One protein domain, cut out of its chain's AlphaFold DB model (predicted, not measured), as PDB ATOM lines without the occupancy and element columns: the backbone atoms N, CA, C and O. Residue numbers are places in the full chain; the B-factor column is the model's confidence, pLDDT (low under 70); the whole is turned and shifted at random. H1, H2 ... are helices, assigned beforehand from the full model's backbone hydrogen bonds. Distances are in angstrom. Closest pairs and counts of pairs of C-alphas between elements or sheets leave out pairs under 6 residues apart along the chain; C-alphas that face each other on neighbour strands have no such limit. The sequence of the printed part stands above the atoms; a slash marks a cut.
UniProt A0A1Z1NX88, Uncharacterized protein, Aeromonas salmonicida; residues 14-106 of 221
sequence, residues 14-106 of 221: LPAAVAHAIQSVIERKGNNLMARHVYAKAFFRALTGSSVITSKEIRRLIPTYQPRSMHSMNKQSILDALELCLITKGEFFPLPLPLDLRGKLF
ATOM      1  N   LEU A  14     -18.230  26.347 -18.860       89.06
ATOM      2  CA  LEU A  14     -17.719  25.597 -17.714       89.06
ATOM      3  C   LEU A  14     -16.713  24.496 -18.118       89.06
ATOM      4  O   LEU A  14     -15.563  24.590 -17.679       89.06
ATOM      5  N   PRO A  15     -17.053  23.505 -18.974       89.06
ATOM      6  CA  PRO A  15     -16.084  22.532 -19.492       89.06
ATOM      7  C   PRO A  15     -14.886  23.185 -20.186       89.06
ATOM      8  O   PRO A  15     -13.749  22.727 -20.064       89.06
ATOM      9  N   ALA A  16     -15.139  24.282 -20.894       88.31
ATOM     10  CA  ALA A  16     -14.116  25.089 -21.526       88.31
ATOM     11  C   ALA A  16     -13.107  25.657 -20.527       88.31
ATOM     12  O   ALA A  16     -11.898  25.481 -20.686       88.31
ATOM     13  N   ALA A  17     -13.600  26.312 -19.472       91.25
ATOM     14  CA  ALA A  17     -12.759  26.863 -18.422       91.25
ATOM     15  C   ALA A  17     -11.955  25.766 -17.710       91.25
ATOM     16  O   ALA A  17     -10.789  25.985 -17.390       91.25
ATOM     17  N   VAL A  18     -12.531  24.572 -17.517       91.75
ATOM     18  CA  VAL A  18     -11.817  23.396 -16.985       91.75
ATOM     19  C   VAL A  18     -10.659  22.995 -17.901       91.75
ATOM     20  O   VAL A  18      -9.529  22.851 -17.429       91.75
ATOM     21  N   ALA A  19     -10.910  22.843 -19.203       89.56
ATOM     22  CA  ALA A  19      -9.887  22.454 -20.172       89.56
ATOM     23  C   ALA A  19      -8.749  23.485 -20.244       89.56
ATOM     24  O   ALA A  19      -7.576  23.119 -20.146       89.56
ATOM     25  N   HIS A  20      -9.091  24.774 -20.323       89.75
ATOM     26  CA  HIS A  20      -8.118  25.866 -20.314       89.75
ATOM     27  C   HIS A  20      -7.316  25.926 -19.012       89.75
ATOM     28  O   HIS A  20      -6.098  26.112 -19.053       89.75
ATOM     29  N   ALA A  21      -7.960  25.729 -17.859       90.94
ATOM     30  CA  ALA A  21      -7.280  25.713 -16.570       90.94
ATOM     31  C   ALA A  21      -6.229  24.607 -16.512       90.94
ATOM     32  O   ALA A  21      -5.065  24.882 -16.233       90.94
ATOM     33  N   ILE A  22      -6.622  23.373 -16.837       89.69
ATOM     34  CA  ILE A  22      -5.728  22.214 -16.819       89.69
ATOM     35  C   ILE A  22      -4.550  22.437 -17.770       89.69
ATOM     36  O   ILE A  22      -3.405  22.265 -17.355       89.69
ATOM     37  N   GLN A  23      -4.822  22.869 -19.002       88.81
ATOM     38  CA  GLN A  23      -3.793  23.123 -20.007       88.81
ATOM     39  C   GLN A  23      -2.795  24.191 -19.537       88.81
ATOM     40  O   GLN A  23      -1.591  23.946 -19.517       88.81
ATOM     41  N   SER A  24      -3.295  25.329 -19.048       87.88
ATOM     42  CA  SER A  24      -2.449  26.437 -18.591       87.88
ATOM     43  C   SER A  24      -1.550  26.071 -17.405       87.88
ATOM     44  O   SER A  24      -0.461  26.622 -17.252       87.88
ATOM     45  N   VAL A  25      -1.986  25.142 -16.546       88.31
ATOM     46  CA  VAL A  25      -1.179  24.671 -15.415       88.31
ATOM     47  C   VAL A  25      -0.171  23.614 -15.855       88.31
ATOM     48  O   VAL A  25       0.951  23.626 -15.355       88.31
ATOM     49  N   ILE A  26      -0.520  22.736 -16.799       85.50
ATOM     50  CA  ILE A  26       0.425  21.772 -17.386       85.50
ATOM     51  C   ILE A  26       1.582  22.511 -18.066       85.50
ATOM     52  O   ILE A  26       2.738  22.191 -17.804       85.50
ATOM     53  N   GLU A  27       1.283  23.544 -18.853       83.94
ATOM     54  CA  GLU A  27       2.292  24.376 -19.523       83.94
ATOM     55  C   GLU A  27       3.223  25.084 -18.525       83.94
ATOM     56  O   GLU A  27       4.414  25.240 -18.777       83.94
ATOM     57  N   ARG A  28       2.706  25.472 -17.351       78.75
ATOM     58  CA  ARG A  28       3.492  26.124 -16.287       78.75
ATOM     59  C   ARG A  28       4.269  25.156 -15.400       78.75
ATOM     60  O   ARG A  28       5.285  25.556 -14.835       78.75
ATOM     61  N   LYS A  29       3.812  23.906 -15.255       66.69
ATOM     62  CA  LYS A  29       4.449  22.884 -14.404       66.69
ATOM     63  C   LYS A  29       5.887  22.565 -14.812       66.69
ATOM     64  O   LYS A  29       6.635  22.097 -13.965       66.69
ATOM     65  N   GLY A  30       6.283  22.862 -16.051       58.66
ATOM     66  CA  GLY A  30       7.676  22.743 -16.482       58.66
ATOM     67  C   GLY A  30       8.647  23.691 -15.767       58.66
ATOM     68  O   GLY A  30       9.833  23.393 -15.745       58.66
ATOM     69  N   ASN A  31       8.170  24.792 -15.159       57.16
ATOM     70  CA  ASN A  31       9.043  25.933 -14.865       57.16
ATOM     71  C   ASN A  31       9.048  26.504 -13.431       57.16
ATOM     72  O   ASN A  31       9.813  27.439 -13.257       57.16
ATOM     73  N   ASN A  32       8.273  26.057 -12.417       55.97
ATOM     74  CA  ASN A  32       8.398  26.608 -11.036       55.97
ATOM     75  C   ASN A  32       7.572  25.909  -9.925       55.97
ATOM     76  O   ASN A  32       6.663  25.126 -10.200       55.97
ATOM     77  N   LEU A  33       7.850  26.274  -8.659       57.94
ATOM     78  CA  LEU A  33       7.042  25.978  -7.460       57.94
ATOM     79  C   LEU A  33       5.586  26.459  -7.626       57.94
ATOM     80  O   LEU A  33       5.321  27.623  -7.934       57.94
ATOM     81  N   MET A  34       4.628  25.557  -7.408       67.69
ATOM     82  CA  MET A  34       3.199  25.824  -7.589       67.69
ATOM     83  C   MET A  34       2.611  26.548  -6.366       67.69
ATOM     84  O   MET A  34       2.711  26.070  -5.239       67.69
ATOM     85  N   ALA A  35       1.969  27.697  -6.589       75.12
ATOM     86  CA  ALA A  35       1.255  28.433  -5.544       75.12
ATOM     87  C   ALA A  35       0.033  27.649  -5.014       75.12
ATOM     88  O   ALA A  35      -0.476  26.746  -5.665       75.12
ATOM     89  N   ARG A  36      -0.522  28.023  -3.855       82.00
ATOM     90  CA  ARG A  36      -1.781  27.411  -3.389       82.00
ATOM     91  C   ARG A  36      -2.938  27.721  -4.362       82.00
ATOM     92  O   ARG A  36      -3.115  28.885  -4.756       82.00
ATOM     93  N   HIS A  37      -3.728  26.692  -4.687       86.81
ATOM     94  CA  HIS A  37      -4.886  26.711  -5.593       86.81
ATOM     95  C   HIS A  37      -4.573  27.148  -7.040       86.81
ATOM     96  O   HIS A  37      -5.204  28.076  -7.561       86.81
ATOM     97  N   VAL A  38      -3.556  26.562  -7.683       89.69
ATOM     98  CA  VAL A  38      -3.160  26.960  -9.050       89.69
ATOM     99  C   VAL A  38      -4.258  26.627 -10.053       89.69
ATOM    100  O   VAL A  38      -4.601  27.476 -10.879       89.69
ATOM    101  N   TYR A  39      -4.828  25.424  -9.973       90.44
ATOM    102  CA  TYR A  39      -5.847  24.969 -10.913       90.44
ATOM    103  C   TYR A  39      -7.144  25.768 -10.752       90.44
ATOM    104  O   TYR A  39      -7.700  26.231 -11.747       90.44
ATOM    105  N   ALA A  40      -7.586  26.030  -9.522       91.06
ATOM    106  CA  ALA A  40      -8.778  26.821  -9.239       91.06
ATOM    107  C   ALA A  40      -8.622  28.276  -9.698       91.06
ATOM    108  O   ALA A  40      -9.531  28.831 -10.315       91.06
ATOM    109  N   LYS A  41      -7.463  28.905  -9.463       90.25
ATOM    110  CA  LYS A  41      -7.190  30.268  -9.956       90.25
ATOM    111  C   LYS A  41      -7.158  30.328 -11.479       90.25
ATOM    112  O   LYS A  41      -7.676  31.280 -12.057       90.25
ATOM    113  N   ALA A  42      -6.560  29.329 -12.128       90.88
ATOM    114  CA  ALA A  42      -6.554  29.225 -13.584       90.88
ATOM    115  C   ALA A  42      -7.972  29.027 -14.143       90.88
ATOM    116  O   ALA A  42      -8.332  29.655 -15.136       90.88
ATOM    117  N   PHE A  43      -8.797  28.239 -13.453       93.06
ATOM    118  CA  PHE A  43     -10.205  28.035 -13.779       93.06
ATOM    119  C   PHE A  43     -11.020  29.322 -13.683       93.06
ATOM    120  O   PHE A  43     -11.657  29.706 -14.661       93.06
ATOM    121  N   PHE A  44     -10.960  30.043 -12.562       91.19
ATOM    122  CA  PHE A  44     -11.680  31.312 -12.434       91.19
ATOM    123  C   PHE A  44     -11.166  32.370 -13.414       91.19
ATOM    124  O   PHE A  44     -11.975  33.114 -13.970       91.19
ATOM    125  N   ARG A  45      -9.863  32.376 -13.727       90.75
ATOM    126  CA  ARG A  45      -9.300  33.240 -14.772       90.75
ATOM    127  C   ARG A  45      -9.870  32.921 -16.151       90.75
ATOM    128  O   ARG A  45     -10.198  33.851 -16.876       90.75
ATOM    129  N   ALA A  46     -10.020  31.646 -16.502       88.81
ATOM    130  CA  ALA A  46     -10.634  31.244 -17.765       88.81
ATOM    131  C   ALA A  46     -12.146  31.538 -17.801       88.81
ATOM    132  O   ALA A  46     -12.667  31.943 -18.833       88.81
ATOM    133  N   LEU A  47     -12.841  31.382 -16.670       88.19
ATOM    134  CA  LEU A  47     -14.292  31.562 -16.578       88.19
ATOM    135  C   LEU A  47     -14.726  33.035 -16.498       88.19
ATOM    136  O   LEU A  47     -15.805  33.395 -16.960       88.19
ATOM    137  N   THR A  48     -13.931  33.883 -15.848       86.38
ATOM    138  CA  THR A  48     -14.329  35.258 -15.490       86.38
ATOM    139  C   THR A  48     -13.358  36.330 -15.968       86.38
ATOM    140  O   THR A  48     -13.658  37.514 -15.838       86.38
ATOM    141  N   GLY A  49     -12.197  35.938 -16.497       84.12
ATOM    142  CA  GLY A  49     -11.106  36.843 -16.864       84.12
ATOM    143  C   GLY A  49     -10.215  37.266 -15.689       84.12
ATOM    144  O   GLY A  49      -9.144  37.823 -15.915       84.12
ATOM    145  N   SER A  50     -10.602  36.971 -14.442       82.62
ATOM    146  CA  SER A  50      -9.888  37.377 -13.226       82.62
ATOM    147  C   SER A  50      -9.363  36.177 -12.440       82.62
ATOM    148  O   SER A  50     -10.042  35.166 -12.286       82.62
ATOM    149  N   SER A  51      -8.151  36.293 -11.894       78.00
ATOM    150  CA  SER A  51      -7.609  35.324 -10.929       78.00
ATOM    151  C   SER A  51      -7.989  35.636  -9.475       78.00
ATOM    152  O   SER A  51      -7.641  34.868  -8.575       78.00
ATOM    153  N   VAL A  52      -8.645  36.774  -9.220       84.00
ATOM    154  CA  VAL A  52      -9.060  37.211  -7.880       84.00
ATOM    155  C   VAL A  52     -10.417  36.614  -7.553       84.00
ATOM    156  O   VAL A  52     -11.442  37.149  -7.945       84.00
ATOM    157  N   ILE A  53     -10.410  35.538  -6.769       85.38
ATOM    158  CA  ILE A  53     -11.626  34.785  -6.465       85.38
ATOM    159  C   ILE A  53     -12.491  35.555  -5.465       85.38
ATOM    160  O   ILE A  53     -12.190  35.587  -4.264       85.38
ATOM    161  N   THR A  54     -13.589  36.138  -5.935       85.62
ATOM    162  CA  THR A  54     -14.585  36.816  -5.085       85.62
ATOM    163  C   THR A  54     -15.772  35.906  -4.756       85.62
ATOM    164  O   THR A  54     -16.061  34.939  -5.459       85.62
ATOM    165  N   SER A  55     -16.522  36.209  -3.690       85.06
ATOM    166  CA  SER A  55     -17.742  35.453  -3.346       85.06
ATOM    167  C   SER A  55     -18.797  35.482  -4.463       85.06
ATOM    168  O   SER A  55     -19.582  34.546  -4.591       85.06
ATOM    169  N   LYS A  56     -18.792  36.532  -5.297       85.19
ATOM    170  CA  LYS A  56     -19.652  36.664  -6.481       85.19
ATOM    171  C   LYS A  56     -19.300  35.635  -7.554       85.19
ATOM    172  O   LYS A  56     -20.196  35.062  -8.162       85.19
ATOM    173  N   GLU A  57     -18.014  35.377  -7.767       84.94
ATOM    174  CA  GLU A  57     -17.541  34.386  -8.740       84.94
ATOM    175  C   GLU A  57     -17.844  32.963  -8.284       84.94
ATOM    176  O   GLU A  57     -18.317  32.153  -9.076       84.94
ATOM    177  N   ILE A  58     -17.689  32.679  -6.988       87.06
ATOM    178  CA  ILE A  58     -18.104  31.391  -6.417       87.06
ATOM    179  C   ILE A  58     -19.612  31.197  -6.581       87.06
ATOM    180  O   ILE A  58     -20.044  30.109  -6.945       87.06
ATOM    181  N   ARG A  59     -20.421  32.252  -6.406       87.50
ATOM    182  CA  ARG A  59     -21.873  32.185  -6.626       87.50
ATOM    183  C   ARG A  59     -22.260  31.912  -8.083       87.50
ATOM    184  O   ARG A  59     -23.297  31.305  -8.318       87.50
ATOM    185  N   ARG A  60     -21.439  32.315  -9.063       84.12
ATOM    186  CA  ARG A  60     -21.657  31.945 -10.477       84.12
ATOM    187  C   ARG A  60     -21.517  30.440 -10.697       84.12
ATOM    188  O   ARG A  60     -22.225  29.885 -11.526       84.12
ATOM    189  N   LEU A  61     -20.616  29.799  -9.954       85.56
ATOM    190  CA  LEU A  61     -20.399  28.357 -10.014       85.56
ATOM    191  C   LEU A  61     -21.422  27.582  -9.168       85.56
ATOM    192  O   LEU A  61     -21.945  26.557  -9.595       85.56
ATOM    193  N   ILE A  62     -21.703  28.077  -7.963       87.19
ATOM    194  CA  ILE A  62     -22.578  27.463  -6.963       87.19
ATOM    195  C   ILE A  62     -23.609  28.518  -6.544       87.19
ATOM    196  O   ILE A  62     -23.356  29.290  -5.617       87.19
ATOM    197  N   PRO A  63     -24.782  28.579  -7.200       84.88
ATOM    198  CA  PRO A  63     -25.801  29.591  -6.905       84.88
ATOM    199  C   PRO A  63     -26.274  29.589  -5.446       84.88
ATOM    200  O   PRO A  63     -26.623  30.636  -4.904       84.88
ATOM    201  N   THR A  64     -26.220  28.429  -4.785       83.94
ATOM    202  CA  THR A  64     -26.584  28.234  -3.373       83.94
ATOM    203  C   THR A  64     -25.548  28.787  -2.386       83.94
ATOM    204  O   THR A  64     -25.790  28.804  -1.181       83.94
ATOM    205  N   TYR A  65     -24.399  29.283  -2.861       84.06
ATOM    206  CA  TYR A  65     -23.331  29.795  -2.008       84.06
ATOM    207  C   TYR A  65     -23.693  31.129  -1.325       84.06
ATOM    208  O   TYR A  65     -23.868  32.182  -1.961       84.06
ATOM    209  N   GLN A  66     -23.728  31.107   0.009       81.69
ATOM    210  CA  GLN A  66     -24.022  32.260   0.860       81.69
ATOM    211  C   GLN A  66     -22.866  32.545   1.832       81.69
ATOM    212  O   GLN A  66     -22.806  31.916   2.872       81.69
ATOM    213  N   PRO A  67     -21.981  33.527   1.589       74.56
ATOM    214  CA  PRO A  67     -20.724  33.700   2.340       74.56
ATOM    215  C   PRO A  67     -20.858  34.093   3.828       74.56
ATOM    216  O   PRO A  67     -19.842  34.261   4.492       74.56
ATOM    217  N   ARG A  68     -22.078  34.310   4.338       74.06
ATOM    218  CA  ARG A  68     -22.357  34.779   5.711       74.06
ATOM    219  C   ARG A  68     -23.370  33.912   6.468       74.06
ATOM    220  O   ARG A  68     -23.794  34.293   7.551       74.06
ATOM    221  N   SER A  69     -23.794  32.782   5.901       74.06
ATOM    222  CA  SER A  69     -24.681  31.857   6.618       74.06
ATOM    223  C   SER A  69     -23.855  30.978   7.562       74.06
ATOM    224  O   SER A  69     -22.768  30.528   7.200       74.06
ATOM    225  N   MET A  70     -24.374  30.716   8.763       57.69
ATOM    226  CA  MET A  70     -23.751  29.828   9.758       57.69
ATOM    227  C   MET A  70     -23.553  28.398   9.219       57.69
ATOM    228  O   MET A  70     -22.610  27.718   9.604       57.69
ATOM    229  N   HIS A  71     -24.393  27.981   8.266       63.31
ATOM    230  CA  HIS A  71     -24.316  26.690   7.571       63.31
ATOM    231  C   HIS A  71     -23.627  26.796   6.203       63.31
ATOM    232  O   HIS A  71     -23.709  25.885   5.379       63.31
ATOM    233  N   SER A  72     -23.002  27.938   5.905       66.38
ATOM    234  CA  SER A  72     -22.368  28.137   4.611       66.38
ATOM    235  C   SER A  72     -21.043  27.411   4.495       66.38
ATOM    236  O   SER A  72     -20.226  27.355   5.410       66.38
ATOM    237  N   MET A  73     -20.826  26.884   3.300       76.62
ATOM    238  CA  MET A  73     -19.574  26.270   2.898       76.62
ATOM    239  C   MET A  73     -18.445  27.302   3.007       76.62
ATOM    240  O   MET A  73     -18.556  28.406   2.474       76.62
ATOM    241  N   ASN A  74     -17.337  26.962   3.666       85.12
ATOM    242  CA  ASN A  74     -16.187  27.864   3.718       85.12
ATOM    243  C   ASN A  74     -15.633  28.078   2.297       85.12
ATOM    244  O   ASN A  74     -15.414  27.120   1.553       85.12
ATOM    245  N   LYS A  75     -15.351  29.337   1.938       86.38
ATOM    246  CA  LYS A  75     -14.696  29.717   0.676       86.38
ATOM    247  C   LYS A  75     -13.447  28.875   0.405       86.38
ATOM    248  O   LYS A  75     -13.257  28.429  -0.719       86.38
ATOM    249  N   GLN A  76     -12.600  28.686   1.416       87.00
ATOM    250  CA  GLN A  76     -11.355  27.926   1.263       87.00
ATOM    251  C   GLN A  76     -11.636  26.451   0.972       87.00
ATOM    252  O   GLN A  76     -11.099  25.920   0.011       87.00
ATOM    253  N   SER A  77     -12.582  25.848   1.694       87.94
ATOM    254  CA  SER A  77     -12.995  24.456   1.483       87.94
ATOM    255  C   SER A  77     -13.561  24.212   0.078       87.94
ATOM    256  O   SER A  77     -13.242  23.202  -0.544       87.94
ATOM    257  N   ILE A  78     -14.329  25.161  -0.476       89.44
ATOM    258  CA  ILE A  78     -14.778  25.097  -1.879       89.44
ATOM    259  C   ILE A  78     -13.580  25.109  -2.835       89.44
ATOM    260  O   ILE A  78     -13.566  24.366  -3.813       89.44
ATOM    261  N   LEU A  79     -12.581  25.953  -2.573       90.88
ATOM    262  CA  LEU A  79     -11.393  26.055  -3.418       90.88
ATOM    263  C   LEU A  79     -10.481  24.839  -3.310       90.88
ATOM    264  O   LEU A  79      -9.933  24.432  -4.328       90.88
ATOM    265  N   ASP A  80     -10.342  24.241  -2.130       89.94
ATOM    266  CA  ASP A  80      -9.626  22.976  -1.940       89.94
ATOM    267  C   ASP A  80     -10.327  21.839  -2.691       89.94
ATOM    268  O   ASP A  80      -9.696  21.095  -3.443       89.94
ATOM    269  N   ALA A  81     -11.653  21.751  -2.559       91.12
ATOM    270  CA  ALA A  81     -12.462  20.762  -3.258       91.12
ATOM    271  C   ALA A  81     -12.371  20.916  -4.784       91.12
ATOM    272  O   ALA A  81     -12.229  19.927  -5.507       91.12
ATOM    273  N   LEU A  82     -12.413  22.155  -5.281       91.88
ATOM    274  CA  LEU A  82     -12.314  22.457  -6.708       91.88
ATOM    275  C   LEU A  82     -10.901  22.217  -7.250       91.88
ATOM    276  O   LEU A  82     -10.757  21.681  -8.346       91.88
ATOM    277  N   GLU A  83      -9.866  22.550  -6.480       92.00
ATOM    278  CA  GLU A  83      -8.474  22.244  -6.817       92.00
ATOM    279  C   GLU A  83      -8.280  20.733  -6.992       92.00
ATOM    280  O   GLU A  83      -7.805  20.292  -8.039       92.00
ATOM    281  N   LEU A  84      -8.714  19.931  -6.012       90.94
ATOM    282  CA  LEU A  84      -8.620  18.472  -6.074       90.94
ATOM    283  C   LEU A  84      -9.401  17.910  -7.267       90.94
ATOM    284  O   LEU A  84      -8.929  17.013  -7.968       90.94
ATOM    285  N   CYS A  85     -10.582  18.464  -7.528       91.56
ATOM    286  CA  CYS A  85     -11.412  18.058  -8.649       91.56
ATOM    287  C   CYS A  85     -10.730  18.311 -10.003       91.56
ATOM    288  O   CYS A  85     -10.711  17.433 -10.864       91.56
ATOM    289  N   LEU A  86     -10.115  19.481 -10.188       91.06
ATOM    290  CA  LEU A  86      -9.401  19.825 -11.419       91.06
ATOM    291  C   LEU A  86      -8.115  19.007 -11.594       91.06
ATOM    292  O   LEU A  86      -7.838  18.551 -12.702       91.06
ATOM    293  N   ILE A  87      -7.370  18.764 -10.510       90.25
ATOM    294  CA  ILE A  87      -6.173  17.905 -10.515       90.25
ATOM    295  C   ILE A  87      -6.532  16.493 -10.980       90.25
ATOM    296  O   ILE A  87      -5.872  15.931 -11.853       90.25
ATOM    297  N   THR A  88      -7.604  15.939 -10.419       88.75
ATOM    298  CA  THR A  88      -8.074  14.577 -10.702       88.75
ATOM    299  C   THR A  88      -8.966  14.504 -11.941       88.75
ATOM    300  O   THR A  88      -9.528  13.454 -12.236       88.75
ATOM    301  N   LYS A  89      -9.122  15.614 -12.677       86.31
ATOM    302  CA  LYS A  89      -9.964  15.719 -13.880       86.31
ATOM    303  C   LYS A  89     -11.392  15.195 -13.656       86.31
ATOM    304  O   LYS A  89     -11.993  14.595 -14.547       86.31
ATOM    305  N   GLY A  90     -11.921  15.408 -12.453       85.06
ATOM    306  CA  GLY A  90     -13.263  15.001 -12.065       85.06
ATOM    307  C   GLY A  90     -13.399  13.550 -11.604       85.06
ATOM    308  O   GLY A  90     -14.536  13.097 -11.483       85.06
ATOM    309  N   GLU A  91     -12.315  12.810 -11.335       84.38
ATOM    310  CA  GLU A  91     -12.388  11.485 -10.689       84.38
ATOM    311  C   GLU A  91     -12.834  11.594  -9.228       84.38
ATOM    312  O   GLU A  91     -13.756  10.885  -8.813       84.38
ATOM    313  N   PHE A  92     -12.272  12.555  -8.489       86.00
ATOM    314  CA  PHE A  92     -12.688  12.887  -7.131       86.00
ATOM    315  C   PHE A  92     -13.502  14.184  -7.123       86.00
ATOM    316  O   PHE A  92     -13.123  15.188  -7.727       86.00
ATOM    317  N   PHE A  93     -14.646  14.157  -6.438       87.69
ATOM    318  CA  PHE A  93     -15.555  15.299  -6.315       87.69
ATOM    319  C   PHE A  93     -16.008  15.433  -4.852       87.69
ATOM    320  O   PHE A  93     -17.077  14.935  -4.495       87.69
ATOM    321  N   PRO A  94     -15.151  15.987  -3.975       86.94
ATOM    322  CA  PRO A  94     -15.419  16.028  -2.542       86.94
ATOM    323  C   PRO A  94     -16.464  17.093  -2.182       86.94
ATOM    324  O   PRO A  94     -16.637  18.100  -2.875       86.94
ATOM    325  N   LEU A  95     -17.119  16.892  -1.035       85.50
ATOM    326  CA  LEU A  95     -17.881  17.953  -0.381       85.50
ATOM    327  C   LEU A  95     -16.939  19.141  -0.094       85.50
ATOM    328  O   LEU A  95     -15.771  18.927   0.234       85.50
ATOM    329  N   PRO A  96     -17.407  20.389  -0.235       85.00
ATOM    330  CA  PRO A  96     -18.810  20.790  -0.263       85.00
ATOM    331  C   PRO A  96     -19.381  21.046  -1.673       85.00
ATOM    332  O   PRO A  96     -20.432  21.670  -1.804       85.00
ATOM    333  N   LEU A  97     -18.714  20.607  -2.746       85.62
ATOM    334  CA  LEU A  97     -19.205  20.862  -4.103       85.62
ATOM    335  C   LEU A  97     -20.504  20.075  -4.390       85.62
ATOM    336  O   LEU A  97     -20.574  18.883  -4.085       85.62
ATOM    337  N   PRO A  98     -21.526  20.694  -5.013       85.94
ATOM    338  CA  PRO A  98     -22.772  20.004  -5.341       85.94
ATOM    339  C   PRO A  98     -22.563  18.984  -6.467       85.94
ATOM    340  O   PRO A  98     -21.946  19.299  -7.483       85.94
ATOM    341  N   LEU A  99     -23.112  17.776  -6.325       82.31
ATOM    342  CA  LEU A  99     -22.944  16.686  -7.301       82.31
ATOM    343  C   LEU A  99     -23.418  17.064  -8.716       82.31
ATOM    344  O   LEU A  99     -22.774  16.685  -9.694       82.31
ATOM    345  N   ASP A 100     -24.464  17.886  -8.825       84.50
ATOM    346  CA  ASP A 100     -24.987  18.394 -10.103       84.50
ATOM    347  C   ASP A 100     -23.948  19.202 -10.895       84.50
ATOM    348  O   ASP A 100     -23.979  19.258 -12.126       84.50
ATOM    349  N   LEU A 101     -22.990  19.822 -10.199       87.81
ATOM    350  CA  LEU A 101     -21.919  20.590 -10.823       87.81
ATOM    351  C   LEU A 101     -20.885  19.684 -11.502       87.81
ATOM    352  O   LEU A 101     -20.285  20.093 -12.495       87.81
ATOM    353  N   ARG A 102     -20.705  18.440 -11.035       87.50
ATOM    354  CA  ARG A 102     -19.759  17.488 -11.639       87.50
ATOM    355  C   ARG A 102     -20.100  17.213 -13.099       87.50
ATOM    356  O   ARG A 102     -19.204  17.202 -13.937       87.50
ATOM    357  N   GLY A 103     -21.386  17.039 -13.398       84.81
ATOM    358  CA  GLY A 103     -21.880  16.819 -14.756       84.81
ATOM    359  C   GLY A 103     -21.626  17.993 -15.696       84.81
ATOM    360  O   GLY A 103     -21.256  17.788 -16.850       84.81
ATOM    361  N   LYS A 104     -21.771  19.216 -15.173       88.00
ATOM    362  CA  LYS A 104     -21.541  20.463 -15.911       88.00
ATOM    363  C   LYS A 104     -20.057  20.729 -16.150       88.00
ATOM    364  O   LYS A 104     -19.689  21.155 -17.230       88.00
ATOM    365  N   LEU A 105     -19.191  20.458 -15.171       88.50
ATOM    366  CA  LEU A 105     -17.740  20.642 -15.313       88.50
ATOM    367  C   LEU A 105     -17.081  19.535 -16.149       88.50
ATOM    368  O   LEU A 105     -16.153  19.808 -16.907       88.50
ATOM    369  N   PHE A 106     -17.560  18.292 -16.026       87.56
ATOM    370  CA  PHE A 106     -16.981  17.116 -16.680       87.56
ATOM    371  C   PHE A 106     -18.048  16.290 -17.422       87.56
ATOM    372  O   PHE A 106     -18.362  15.170 -17.005       87.56
TER     373      PHE A 106
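This is residues 14 to 106 of the 221 residues of an uncharacterized protein of Aeromonas salmonicida (UniProt A0A1Z1NX88). H1 and H2 form a helical hairpin, H4 crosses H2, short H5 packs on residues 14 to 18 of H1, and short H3 is near H2. The 93 printed residues include five named helices, H1 to H5 in order: all helix. The whole is compact, radius of gyration of the C-alphas 12.8 A, spanning 41 by 25 by 20 A.

Find C-alpha 14 at (-17.719, 25.597, -17.714); H1 runs 22.6 A to residue 29. Next come H2, residues 38 to 48; H3, 55 to 61; H4, 75 to 87; and H5, 99 to C-alpha 105 at (-17.740, 20.642, -15.313).

Look at the C-alphas of Ala 21 and Phe 43, the closest of H1 and H2, 4.7 A apart. H2 touches H4 about perpendicular, 80 degrees; the closest C-alphas, Ala 40 and Glu 83, are 5.2 A apart. Every O i to N i+4 pair is within hydrogen-bond range in H1 to H4; H5 has 1 of 3, and 3 of 4 O i to N i+3.

The printed part has no cut. Links H3 to H4 and H4 to H5 are long. Residues 29 to 34 and 70 to 72 have pLDDT under 70.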